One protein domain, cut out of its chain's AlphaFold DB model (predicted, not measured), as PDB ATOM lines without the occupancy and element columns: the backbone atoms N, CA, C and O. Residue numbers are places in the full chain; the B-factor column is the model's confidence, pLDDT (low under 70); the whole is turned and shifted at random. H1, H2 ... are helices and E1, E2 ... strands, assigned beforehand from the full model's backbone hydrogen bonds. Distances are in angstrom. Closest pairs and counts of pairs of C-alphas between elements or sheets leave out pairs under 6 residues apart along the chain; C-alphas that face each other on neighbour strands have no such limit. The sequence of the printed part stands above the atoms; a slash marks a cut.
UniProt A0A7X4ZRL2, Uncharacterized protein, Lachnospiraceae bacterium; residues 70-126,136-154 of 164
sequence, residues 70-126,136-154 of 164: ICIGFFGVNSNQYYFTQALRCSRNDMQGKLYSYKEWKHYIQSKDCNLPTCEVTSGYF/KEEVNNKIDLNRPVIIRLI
ATOM      1  N   ILE A  70      13.680  47.099 -33.570       85.25
ATOM      2  CA  ILE A  70      13.494  47.815 -32.316       85.25
ATOM      3  C   ILE A  70      12.097  47.562 -31.759       85.25
ATOM      4  O   ILE A  70      11.141  47.350 -32.504       85.25
ATOM      5  N   CYS A  71      11.999  47.636 -30.440       86.69
ATOM      6  CA  CYS A  71      10.753  47.675 -29.695       86.69
ATOM      7  C   CYS A  71      10.710  48.953 -28.867       86.69
ATOM      8  O   CYS A  71      11.745  49.510 -28.491       86.69
ATOM      9  N   ILE A  72       9.500  49.402 -28.567       89.25
ATOM     10  CA  ILE A  72       9.266  50.535 -27.681       89.25
ATOM     11  C   ILE A  72       8.719  49.986 -26.369       89.25
ATOM     12  O   ILE A  72       7.862  49.103 -26.369       89.25
ATOM     13  N   GLY A  73       9.254  50.480 -25.260       89.81
ATOM     14  CA  GLY A  73       8.829  50.116 -23.917       89.81
ATOM     15  C   GLY A  73       8.633  51.335 -23.028       89.81
ATOM     16  O   GLY A  73       8.936  52.461 -23.424       89.81
ATOM     17  N   PHE A  74       8.150  51.091 -21.816       90.75
ATOM     18  CA  PHE A  74       7.950  52.104 -20.778       90.75
ATOM     19  C   PHE A  74       8.512  51.610 -19.447       90.75
ATOM     20  O   PHE A  74       8.503  50.406 -19.180       90.75
ATOM     21  N   PHE A  75       9.016  52.526 -18.623       88.94
ATOM     22  CA  PHE A  75       9.525  52.187 -17.293       88.94
ATOM     23  C   PHE A  75       8.394  51.955 -16.290       88.94
ATOM     24  O   PHE A  75       7.326  52.549 -16.395       88.94
ATOM     25  N   GLY A  76       8.644  51.120 -15.284       88.12
ATOM     26  CA  GLY A  76       7.801  51.064 -14.093       88.12
ATOM     27  C   GLY A  76       7.915  52.350 -13.268       88.12
ATOM     28  O   GLY A  76       8.974  52.985 -13.220       88.12
ATOM     29  N   VAL A  77       6.837  52.728 -12.583       88.62
ATOM     30  CA  VAL A  77       6.848  53.854 -11.638       88.62
ATOM     31  C   VAL A  77       7.873  53.568 -10.539       88.62
ATOM     32  O   VAL A  77       7.872  52.488  -9.955       88.62
ATOM     33  N   ASN A  78       8.765  54.527 -10.272       86.69
ATOM     34  CA  ASN A  78       9.853  54.410  -9.290       86.69
ATOM     35  C   ASN A  78      10.773  53.186  -9.486       86.69
ATOM     36  O   ASN A  78      11.444  52.759  -8.550       86.69
ATOM     37  N   SER A  79      10.826  52.628 -10.699       82.62
ATOM     38  CA  SER A  79      11.638  51.456 -11.027       82.62
ATOM     39  C   SER A  79      12.528  51.717 -12.241       82.62
ATOM     40  O   SER A  79      12.224  52.536 -13.113       82.62
ATOM     41  N   ASN A  80      13.646  50.993 -12.301       85.94
ATOM     42  CA  ASN A  80      14.516  50.922 -13.479       85.94
ATOM     43  C   ASN A  80      14.154  49.743 -14.397       85.94
ATOM     44  O   ASN A  80      14.799  49.537 -15.422       85.94
ATOM     45  N   GLN A  81      13.125  48.971 -14.042       85.19
ATOM     46  CA  GLN A  81      12.573  47.933 -14.905       85.19
ATOM     47  C   GLN A  81      11.718  48.568 -16.000       85.19
ATOM     48  O   GLN A  81      10.956  49.501 -15.744       85.19
ATOM     49  N   TYR A  82      11.841  48.045 -17.215       87.12
ATOM     50  CA  TYR A  82      11.075  48.485 -18.371       87.12
ATOM     51  C   TYR A  82      10.301  47.323 -18.984       87.12
ATOM     52  O   TYR A  82      10.746  46.176 -18.975       87.12
ATOM     53  N   TYR A  83       9.151  47.653 -19.557       87.50
ATOM     54  CA  TYR A  83       8.189  46.698 -20.085       87.50
ATOM     55  C   TYR A  83       7.962  46.978 -21.563       87.50
ATOM     56  O   TYR A  83       7.684  48.112 -21.964       87.50
ATOM     57  N   PHE A  84       8.096  45.938 -22.377       88.50
ATOM     58  CA  PHE A  84       7.960  46.013 -23.824       88.50
ATOM     59  C   PHE A  84       7.381  44.716 -24.375       88.50
ATOM     60  O   PHE A  84       7.442  43.670 -23.731       88.50
ATOM     61  N   THR A  85       6.868  44.784 -25.600       83.81
ATOM     62  CA  THR A  85       6.391  43.615 -26.338       83.81
ATOM     63  C   THR A  85       7.181  43.424 -27.629       83.81
ATOM     64  O   THR A  85       7.472  44.385 -28.345       83.81
ATOM     65  N   GLN A  86       7.523  42.172 -27.943       84.44
ATOM     66  CA  GLN A  86       8.156  41.813 -29.216       84.44
ATOM     67  C   GLN A  86       7.151  41.745 -30.375       84.44
ATOM     68  O   GLN A  86       7.562  41.788 -31.535       84.44
ATOM     69  N   ALA A  87       5.845  41.679 -30.082       84.69
ATOM     70  CA  ALA A  87       4.795  41.638 -31.099       84.69
ATOM     71  C   ALA A  87       4.739  42.934 -31.928       84.69
ATOM     72  O   ALA A  87       4.454  42.893 -33.119       84.69
ATOM     73  N   LEU A  88       5.093  44.069 -31.315       86.81
ATOM     74  CA  LEU A  88       5.171  45.388 -31.953       86.81
ATOM     75  C   LEU A  88       6.613  45.747 -32.352       86.81
ATOM     76  O   LEU A  88       7.033  46.902 -32.264       86.81
ATOM     77  N   ARG A  89       7.424  44.753 -32.737       86.62
ATOM     78  CA  ARG A  89       8.765  45.023 -33.268       86.62
ATOM     79  C   ARG A  89       8.657  45.714 -34.626       86.62
ATOM     80  O   ARG A  89       7.909  45.275 -35.497       86.62
ATOM     81  N   CYS A  90       9.454  46.751 -34.836       85.75
ATOM     82  CA  CYS A  90       9.527  47.466 -36.108       85.75
ATOM     83  C   CYS A  90      10.978  47.604 -36.578       85.75
ATOM     84  O   CYS A  90      11.925  47.467 -35.797       85.75
ATOM     85  N   SER A  91      11.165  47.847 -37.877       82.88
ATOM     86  CA  SER A  91      12.497  48.125 -38.418       82.88
ATOM     87  C   SER A  91      13.034  49.430 -37.839       82.88
ATOM     88  O   SER A  91      12.315  50.426 -37.713       82.88
ATOM     89  N   ARG A  92      14.337  49.477 -37.553       79.56
ATOM     90  CA  ARG A  92      14.994  50.704 -37.090       79.56
ATOM     91  C   ARG A  92      14.813  51.888 -38.046       79.56
ATOM     92  O   ARG A  92      14.848  53.029 -37.580       79.56
ATOM     93  N   ASN A  93      14.643  51.658 -39.343       80.81
ATOM     94  CA  ASN A  93      14.515  52.739 -40.325       80.81
ATOM     95  C   ASN A  93      13.059  53.137 -40.602       80.81
ATOM     96  O   ASN A  93      12.829  54.159 -41.241       80.81
ATOM     97  N   ASP A  94      12.086  52.386 -40.086       83.44
ATOM     98  CA  ASP A  94      10.669  52.654 -40.308       83.44
ATOM     99  C   ASP A  94      10.124  53.634 -39.258       83.44
ATOM    100  O   ASP A  94       9.923  53.292 -38.092       83.44
ATOM    101  N   MET A  95       9.923  54.890 -39.655       87.06
ATOM    102  CA  MET A  95       9.397  55.922 -38.758       87.06
ATOM    103  C   MET A  95       7.902  55.739 -38.469       87.06
ATOM    104  O   MET A  95       7.455  56.013 -37.354       87.06
ATOM    105  N   GLN A  96       7.131  55.263 -39.448       88.00
ATOM    106  CA  GLN A  96       5.694  55.060 -39.284       88.00
ATOM    107  C   GLN A  96       5.430  53.867 -38.363       88.00
ATOM    108  O   GLN A  96       4.666  54.000 -37.404       88.00
ATOM    109  N   GLY A  97       6.148  52.759 -38.563       87.94
ATOM    110  CA  GLY A  97       6.077  51.587 -37.689       87.94
ATOM    111  C   GLY A  97       6.451  51.898 -36.241       87.94
ATOM    112  O   GLY A  97       5.799  51.406 -35.320       87.94
ATOM    113  N   LYS A  98       7.427  52.784 -36.006       89.69
ATOM    114  CA  LYS A  98       7.754  53.269 -34.651       89.69
ATOM    115  C   LYS A  98       6.605  54.015 -34.000       89.69
ATOM    116  O   LYS A  98       6.287  53.759 -32.842       89.69
ATOM    117  N   LEU A  99       6.006  54.957 -34.728       91.88
ATOM    118  CA  LEU A  99       4.910  55.760 -34.201       91.88
ATOM    119  C   LEU A  99       3.694  54.884 -33.888       91.88
ATOM    120  O   LEU A  99       3.078  55.057 -32.839       91.88
ATOM    121  N   TYR A 100       3.393  53.931 -34.773       92.00
ATOM    122  CA  TYR A 100       2.352  52.933 -34.558       92.00
ATOM    123  C   TYR A 100       2.642  52.091 -33.309       92.00
ATOM    124  O   TYR A 100       1.839  52.080 -32.383       92.00
ATOM    125  N   SER A 101       3.837  51.499 -33.219       90.62
ATOM    126  CA  SER A 101       4.246  50.662 -32.081       90.62
ATOM    127  C   SER A 101       4.168  51.409 -30.747       90.62
ATOM    128  O   SER A 101       3.719  50.851 -29.751       90.62
ATOM    129  N   TYR A 102       4.568  52.686 -30.721       92.19
ATOM    130  CA  TYR A 102       4.450  53.535 -29.532       92.19
ATOM    131  C   TYR A 102       2.989  53.751 -29.131       92.19
ATOM    132  O   TYR A 102       2.648  53.588 -27.960       92.19
ATOM    133  N   LYS A 103       2.134  54.136 -30.088       93.50
ATOM    134  CA  LYS A 103       0.721  54.441 -29.831       93.50
ATOM    135  C   LYS A 103      -0.042  53.208 -29.368       93.50
ATOM    136  O   LYS A 103      -0.712  53.286 -28.346       93.50
ATOM    137  N   GLU A 104       0.116  52.088 -30.065       92.69
ATOM    138  CA  GLU A 104      -0.542  50.826 -29.722       92.69
ATOM    139  C   GLU A 104      -0.103  50.317 -28.351       92.69
ATOM    140  O   GLU A 104      -0.941  49.998 -27.509       92.69
ATOM    141  N   TRP A 105       1.206  50.304 -28.077       92.25
ATOM    142  CA  TRP A 105       1.705  49.841 -26.783       92.25
ATOM    143  C   TRP A 105       1.237  50.737 -25.634       92.25
ATOM    144  O   TRP A 105       0.804  50.248 -24.591       92.25
ATOM    145  N   LYS A 106       1.260  52.058 -25.843       92.81
ATOM    146  CA  LYS A 106       0.731  53.025 -24.880       92.81
ATOM    147  C   LYS A 106      -0.765  52.821 -24.648       92.81
ATOM    148  O   LYS A 106      -1.187  52.799 -23.497       92.81
ATOM    149  N   HIS A 107      -1.542  52.648 -25.714       93.00
ATOM    150  CA  HIS A 107      -2.984  52.436 -25.633       93.00
ATOM    151  C   HIS A 107      -3.325  51.143 -24.881       93.00
ATOM    152  O   HIS A 107      -4.194  51.153 -24.014       93.00
ATOM    153  N   TYR A 108      -2.580  50.065 -25.129       90.56
ATOM    154  CA  TYR A 108      -2.714  48.806 -24.398       90.56
ATOM    155  C   TYR A 108      -2.433  48.948 -22.894       90.56
ATOM    156  O   TYR A 108      -3.142  48.389 -22.065       90.56
ATOM    157  N   ILE A 109      -1.398  49.699 -22.514       89.44
ATOM    158  CA  ILE A 109      -1.104  49.941 -21.095       89.44
ATOM    159  C   ILE A 109      -2.192  50.820 -20.464       89.44
ATOM    160  O   ILE A 109      -2.595  50.580 -19.326       89.44
ATOM    161  N   GLN A 110      -2.696  51.817 -21.199       91.88
ATOM    162  CA  GLN A 110      -3.792  52.677 -20.747       91.88
ATOM    163  C   GLN A 110      -5.099  51.904 -20.548       91.88
ATOM    164  O   GLN A 110      -5.782  52.155 -19.562       91.88
ATOM    165  N   SER A 111      -5.423  50.946 -21.422       90.88
ATOM    166  CA  SER A 111      -6.629  50.116 -21.279       90.88
ATOM    167  C   SER A 111      -6.581  49.170 -20.075       90.88
ATOM    168  O   SER A 111      -7.611  48.633 -19.682       90.88
ATOM    169  N   LYS A 112      -5.400  48.992 -19.473       87.12
ATOM    170  CA  LYS A 112      -5.178  48.236 -18.233       87.12
ATOM    171  C   LYS A 112      -4.927  49.131 -17.016       87.12
ATOM    172  O   LYS A 112      -4.245  48.718 -16.080       87.12
ATOM    173  N   ASP A 113      -5.390  50.379 -17.048       87.06
ATOM    174  CA  ASP A 113      -5.192  51.365 -15.974       87.06
ATOM    175  C   ASP A 113      -3.717  51.554 -15.576       87.06
ATOM    176  O   ASP A 113      -3.371  51.800 -14.418       87.06
ATOM    177  N   CYS A 114      -2.819  51.439 -16.557       86.06
ATOM    178  CA  CYS A 114      -1.369  51.491 -16.378       86.06
ATOM    179  C   CYS A 114      -0.785  50.386 -15.483       86.06
ATOM    180  O   CYS A 114       0.353  50.524 -15.037       86.06
ATOM    181  N   ASN A 115      -1.514  49.295 -15.250       86.00
ATOM    182  CA  ASN A 115      -1.064  48.159 -14.454       86.00
ATOM    183  C   ASN A 115      -0.802  46.949 -15.357       86.00
ATOM    184  O   ASN A 115      -1.691  46.469 -16.061       86.00
ATOM    185  N   LEU A 116       0.431  46.443 -15.338       82.62
ATOM    186  CA  LEU A 116       0.794  45.221 -16.051       82.62
ATOM    187  C   LEU A 116       0.997  44.061 -15.064       82.62
ATOM    188  O   LEU A 116       1.842  44.177 -14.166       82.62
ATOM    189  N   PRO A 117       0.277  42.937 -15.233       71.38
ATOM    190  CA  PRO A 117       0.498  41.747 -14.423       71.38
ATOM    191  C   PRO A 117       1.862  41.160 -14.775       71.38
ATOM    192  O   PRO A 117       2.164  40.928 -15.948       71.38
ATOM    193  N   THR A 118       2.713  40.980 -13.766       63.47
ATOM    194  CA  THR A 118       4.109  40.567 -13.976       63.47
ATOM    195  C   THR A 118       4.350  39.127 -13.529       63.47
ATOM    196  O   THR A 118       5.082  38.408 -14.206       63.47
ATOM    197  N   CYS A 119       3.707  38.672 -12.447       53.56
ATOM    198  CA  CYS A 119       3.783  37.289 -11.965       53.56
ATOM    199  C   CYS A 119       2.493  36.883 -11.229       53.56
ATOM    200  O   CYS A 119       1.954  37.680 -10.461       53.56
ATOM    201  N   GLU A 120       2.061  35.628 -11.397       50.69
ATOM    202  CA  GLU A 120       1.174  34.948 -10.440       50.69
ATOM    203  C   GLU A 120       2.052  34.347  -9.333       50.69
ATOM    204  O   GLU A 120       2.778  33.376  -9.562       50.69
ATOM    205  N   VAL A 121       2.017  34.917  -8.129       50.50
ATOM    206  CA  VAL A 121       2.677  34.325  -6.962       50.50
ATOM    207  C   VAL A 121       1.681  33.380  -6.307       50.50
ATOM    208  O   VAL A 121       0.648  33.805  -5.797       50.50
ATOM    209  N   THR A 122       1.985  32.081  -6.328       51.62
ATOM    210  CA  THR A 122       1.228  31.096  -5.545       51.62
ATOM    211  C   THR A 122       1.970  30.874  -4.235       51.62
ATOM    212  O   THR A 122       3.007  30.212  -4.221       51.62
ATOM    213  N   SER A 123       1.481  31.454  -3.140       49.84
ATOM    214  CA  SER A 123       2.063  31.248  -1.811       49.84
ATOM    215  C   SER A 123       1.298  30.157  -1.052       49.84
ATOM    216  O   SER A 123       0.064  30.121  -1.031       49.84
ATOM    217  N   GLY A 124       2.041  29.220  -0.455       53.50
ATOM    218  CA  GLY A 124       1.497  28.102   0.315       53.50
ATOM    219  C   GLY A 124       2.591  27.312   1.038       53.50
ATOM    220  O   GLY A 124       3.761  27.391   0.675       53.50
ATOM    221  N   TYR A 125       2.207  26.551   2.065       53.72
ATOM    222  CA  TYR A 125       3.084  25.610   2.768       53.72
ATOM    223  C   TYR A 125       2.775  24.180   2.320       53.72
ATOM    224  O   TYR A 125       1.614  23.830   2.101       53.72
ATOM    225  N   PHE A 126       3.809  23.349   2.184       53.88
ATOM    226  CA  PHE A 126       3.646  21.951   1.792       53.88
ATOM    227  C   PHE A 126       3.154  21.118   2.984       53.88
ATOM    228  O   PHE A 126       3.892  20.918   3.948       53.88
ATOM    229  N   LYS A 136      -3.447  32.707  -4.924       57.44
ATOM    230  CA  LYS A 136      -2.905  33.366  -6.104       57.44
ATOM    231  C   LYS A 136      -2.909  34.862  -5.839       57.44
ATOM    232  O   LYS A 136      -3.977  35.456  -5.719       57.44
ATOM    233  N   GLU A 137      -1.733  35.451  -5.730       59.28
ATOM    234  CA  GLU A 137      -1.575  36.901  -5.726       59.28
ATOM    235  C   GLU A 137      -0.992  37.323  -7.075       59.28
ATOM    236  O   GLU A 137       0.110  36.916  -7.451       59.28
ATOM    237  N   GLU A 138      -1.752  38.112  -7.831       60.47
ATOM    238  CA  GLU A 138      -1.248  38.766  -9.036       60.47
ATOM    239  C   GLU A 138      -0.462  40.012  -8.632       60.47
ATOM    240  O   GLU A 138      -1.013  40.977  -8.093       60.47
ATOM    241  N   VAL A 139       0.844  40.003  -8.895       70.12
ATOM    242  CA  VAL A 139       1.685  41.183  -8.688       70.12
ATOM    243  C   VAL A 139       1.572  42.072  -9.923       70.12
ATOM    244  O   VAL A 139       2.091  41.752 -10.998       70.12
ATOM    245  N   ASN A 140       0.888  43.202  -9.750       76.31
ATOM    246  CA  ASN A 140       0.710  44.221 -10.775       76.31
ATOM    247  C   ASN A 140       1.756  45.325 -10.623       76.31
ATOM    248  O   ASN A 140       1.895  45.919  -9.554       76.31
ATOM    249  N   ASN A 141       2.461  45.632 -11.711       82.19
ATOM    250  CA  ASN A 141       3.406  46.739 -11.756       82.19
ATOM    251  C   ASN A 141       2.788  47.938 -12.466       82.19
ATOM    252  O   ASN A 141       2.308  47.831 -13.597       82.19
ATOM    253  N   LYS A 142       2.839  49.095 -11.802       87.88
ATOM    254  CA  LYS A 142       2.375  50.359 -12.370       87.88
ATOM    255  C   LYS A 142       3.419  50.923 -13.328       87.88
ATOM    256  O   LYS A 142       4.600  51.008 -12.987       87.88
ATOM    257  N   ILE A 143       2.984  51.341 -14.509       88.88
ATOM    258  CA  ILE A 143       3.842  51.792 -15.606       88.88
ATOM    259  C   ILE A 143       3.788  53.314 -15.756       88.88
ATOM    260  O   ILE A 143       2.717  53.920 -15.732       88.88
ATOM    261  N   ASP A 144       4.952  53.931 -15.945       89.56
ATOM    262  CA  ASP A 144       5.112  55.349 -16.250       89.56
ATOM    263  C   ASP A 144       5.163  55.577 -17.770       89.56
ATOM    264  O   ASP A 144       6.181  55.378 -18.440       89.56
ATOM    265  N   LEU A 145       4.043  56.047 -18.320       89.62
ATOM    266  CA  LEU A 145       3.889  56.335 -19.747       89.62
ATOM    267  C   LEU A 145       4.658  57.576 -20.228       89.62
ATOM    268  O   LEU A 145       4.744  57.799 -21.440       89.62
ATOM    269  N   ASN A 146       5.198  58.389 -19.318       89.94
ATOM    270  CA  ASN A 146       5.989  59.574 -19.661       89.94
ATOM    271  C   ASN A 146       7.479  59.254 -19.814       89.94
ATOM    272  O   ASN A 146       8.237  60.088 -20.312       89.94
ATOM    273  N   ARG A 147       7.900  58.041 -19.439       89.19
ATOM    274  CA  ARG A 147       9.279  57.561 -19.571       89.19
ATOM    275  C   ARG A 147       9.360  56.434 -20.610       89.19
ATOM    276  O   ARG A 147       9.447  55.262 -20.236       89.19
ATOM    277  N   PRO A 148       9.326  56.755 -21.920       89.75
ATOM    278  CA  PRO A 148       9.518  55.765 -22.970       89.75
ATOM    279  C   PRO A 148      10.991  55.356 -23.103       89.75
ATOM    280  O   PRO A 148      11.906  56.145 -22.864       89.75
ATOM    281  N   VAL A 149      11.221  54.129 -23.567       89.81
ATOM    282  CA  VAL A 149      12.547  53.597 -23.899       89.81
ATOM    283  C   VAL A 149      12.509  52.868 -25.241       89.81
ATOM    284  O   VAL A 149      11.537  52.193 -25.574       89.81
ATOM    285  N   ILE A 150      13.579  53.004 -26.027       88.38
ATOM    286  CA  ILE A 150      13.763  52.253 -27.273       88.38
ATOM    287  C   ILE A 150      14.718  51.099 -26.997       88.38
ATOM    288  O   ILE A 150      15.884  51.310 -26.658       88.38
ATOM    289  N   ILE A 151      14.234  49.883 -27.201       86.31
ATOM    290  CA  ILE A 151      14.983  48.649 -26.993       86.31
ATOM    291  C   ILE A 151      15.406  48.119 -28.354       86.31
ATOM    292  O   ILE A 151      14.583  47.928 -29.248       86.31
ATOM    293  N   ARG A 152      16.708  47.894 -28.529       82.31
ATOM    294  CA  ARG A 152      17.246  47.288 -29.748       82.31
ATOM    295  C   ARG A 152      17.240  45.780 -29.587       82.31
ATOM    296  O   ARG A 152      17.878  45.261 -28.675       82.31
ATOM    297  N   LEU A 153      16.544  45.098 -30.484       78.00
ATOM    298  CA  LEU A 153      16.580  43.650 -30.566       78.00
ATOM    299  C   LEU A 153      17.738  43.260 -31.479       78.00
ATOM    300  O   LEU A 153      17.737  43.559 -32.673       78.00
ATOM    301  N   ILE A 154      18.740  42.612 -30.900       70.69
ATOM    302  CA  ILE A 154      19.829  42.004 -31.655       70.69
ATOM    303  C   ILE A 154      19.413  40.559 -31.895       70.69
ATOM    304  O   ILE A 154      19.174  39.821 -30.941       70.69
TER     305      ILE A 154
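This is residues 70 to 126 and 136 to 154 of the 164 residues of an uncharacterized protein of Lachnospiraceae bacterium (UniProt A0A7X4ZRL2). A curled antiparallel sheet of four strands has one helix, H1, packed over one face, and at one end the edge strand E3 and the first part of E4 run on together as a two-stranded arm. H1 lies over E1 and E4, with E2 beside E1 at the sheet's edge, while the arm gives the model much of its length. The printed part has 76 residues with one named helix and four named strands, in the order E1, E2, H1, E3, E4, and the sheet runs E2, E1, E4, E3; the class is mixed, helices and strands. The whole is loose, with a radius of gyration of the C-alphas of 14.5 A and spans of 53 by 26 by 21 A.

Find C-alpha 70 at (13.494, 47.815, -32.316); from there E1, residues 70 to 76, runs 19.4 A. After a tight link comes E2, residues 82 to 84. A short link leads to H1, residues 95 to 111, which runs 24.4 A from C-alpha 95 at (9.397, 55.922, -38.758). A tight link then brings you to E3, residues 115 to 123, 21.3 A long, which bends by 58 degrees at residue 118. Beyond the cut, E4, residues 136 to 153, spans 32.9 A and ends at C-alpha 153 at (16.580, 43.650, -30.566); it bends by 104 degrees at residue 150.

Begin with E1 and E2, an antiparallel hairpin, where N 83 and O 74 are 2.9 A apart, within hydrogen-bond range. E4 is staggered: residues 143 to 152 pair with E1, where N 71 and O 151 are 2.9 A apart, and residues 136 to 142 pair with E3, where N 121 and O 137 are 2.8 A apart. Both pairs are antiparallel. E2 and E3 are the edge strands, and they are apart. H1 is on one face of the sheet, giving two layers, a helix layer and a sheet layer, at a height over the sheet of 9.3 A. It lies over E1 and E4, and its line stands at 28 degrees to E1 on the local plane, along the strands but only just. The closest C-alphas of H1 and E1 are those of Tyr 102 and Ile 72, 6.0 A apart. In H1 every O i to N i+4 pair is within hydrogen-bond range.

Look for the two C-alphas farthest apart at Asn 93 and Phe 126, 53.3 A. Residues 127 to 135 are not printed, and C-alphas 126 and 136 are 15.3 A apart across this cut. Of the links printed whole, none is long. The mean pLDDT of the printed part is 81.6; residues 118 to 126 and 136 to 138 are under 70.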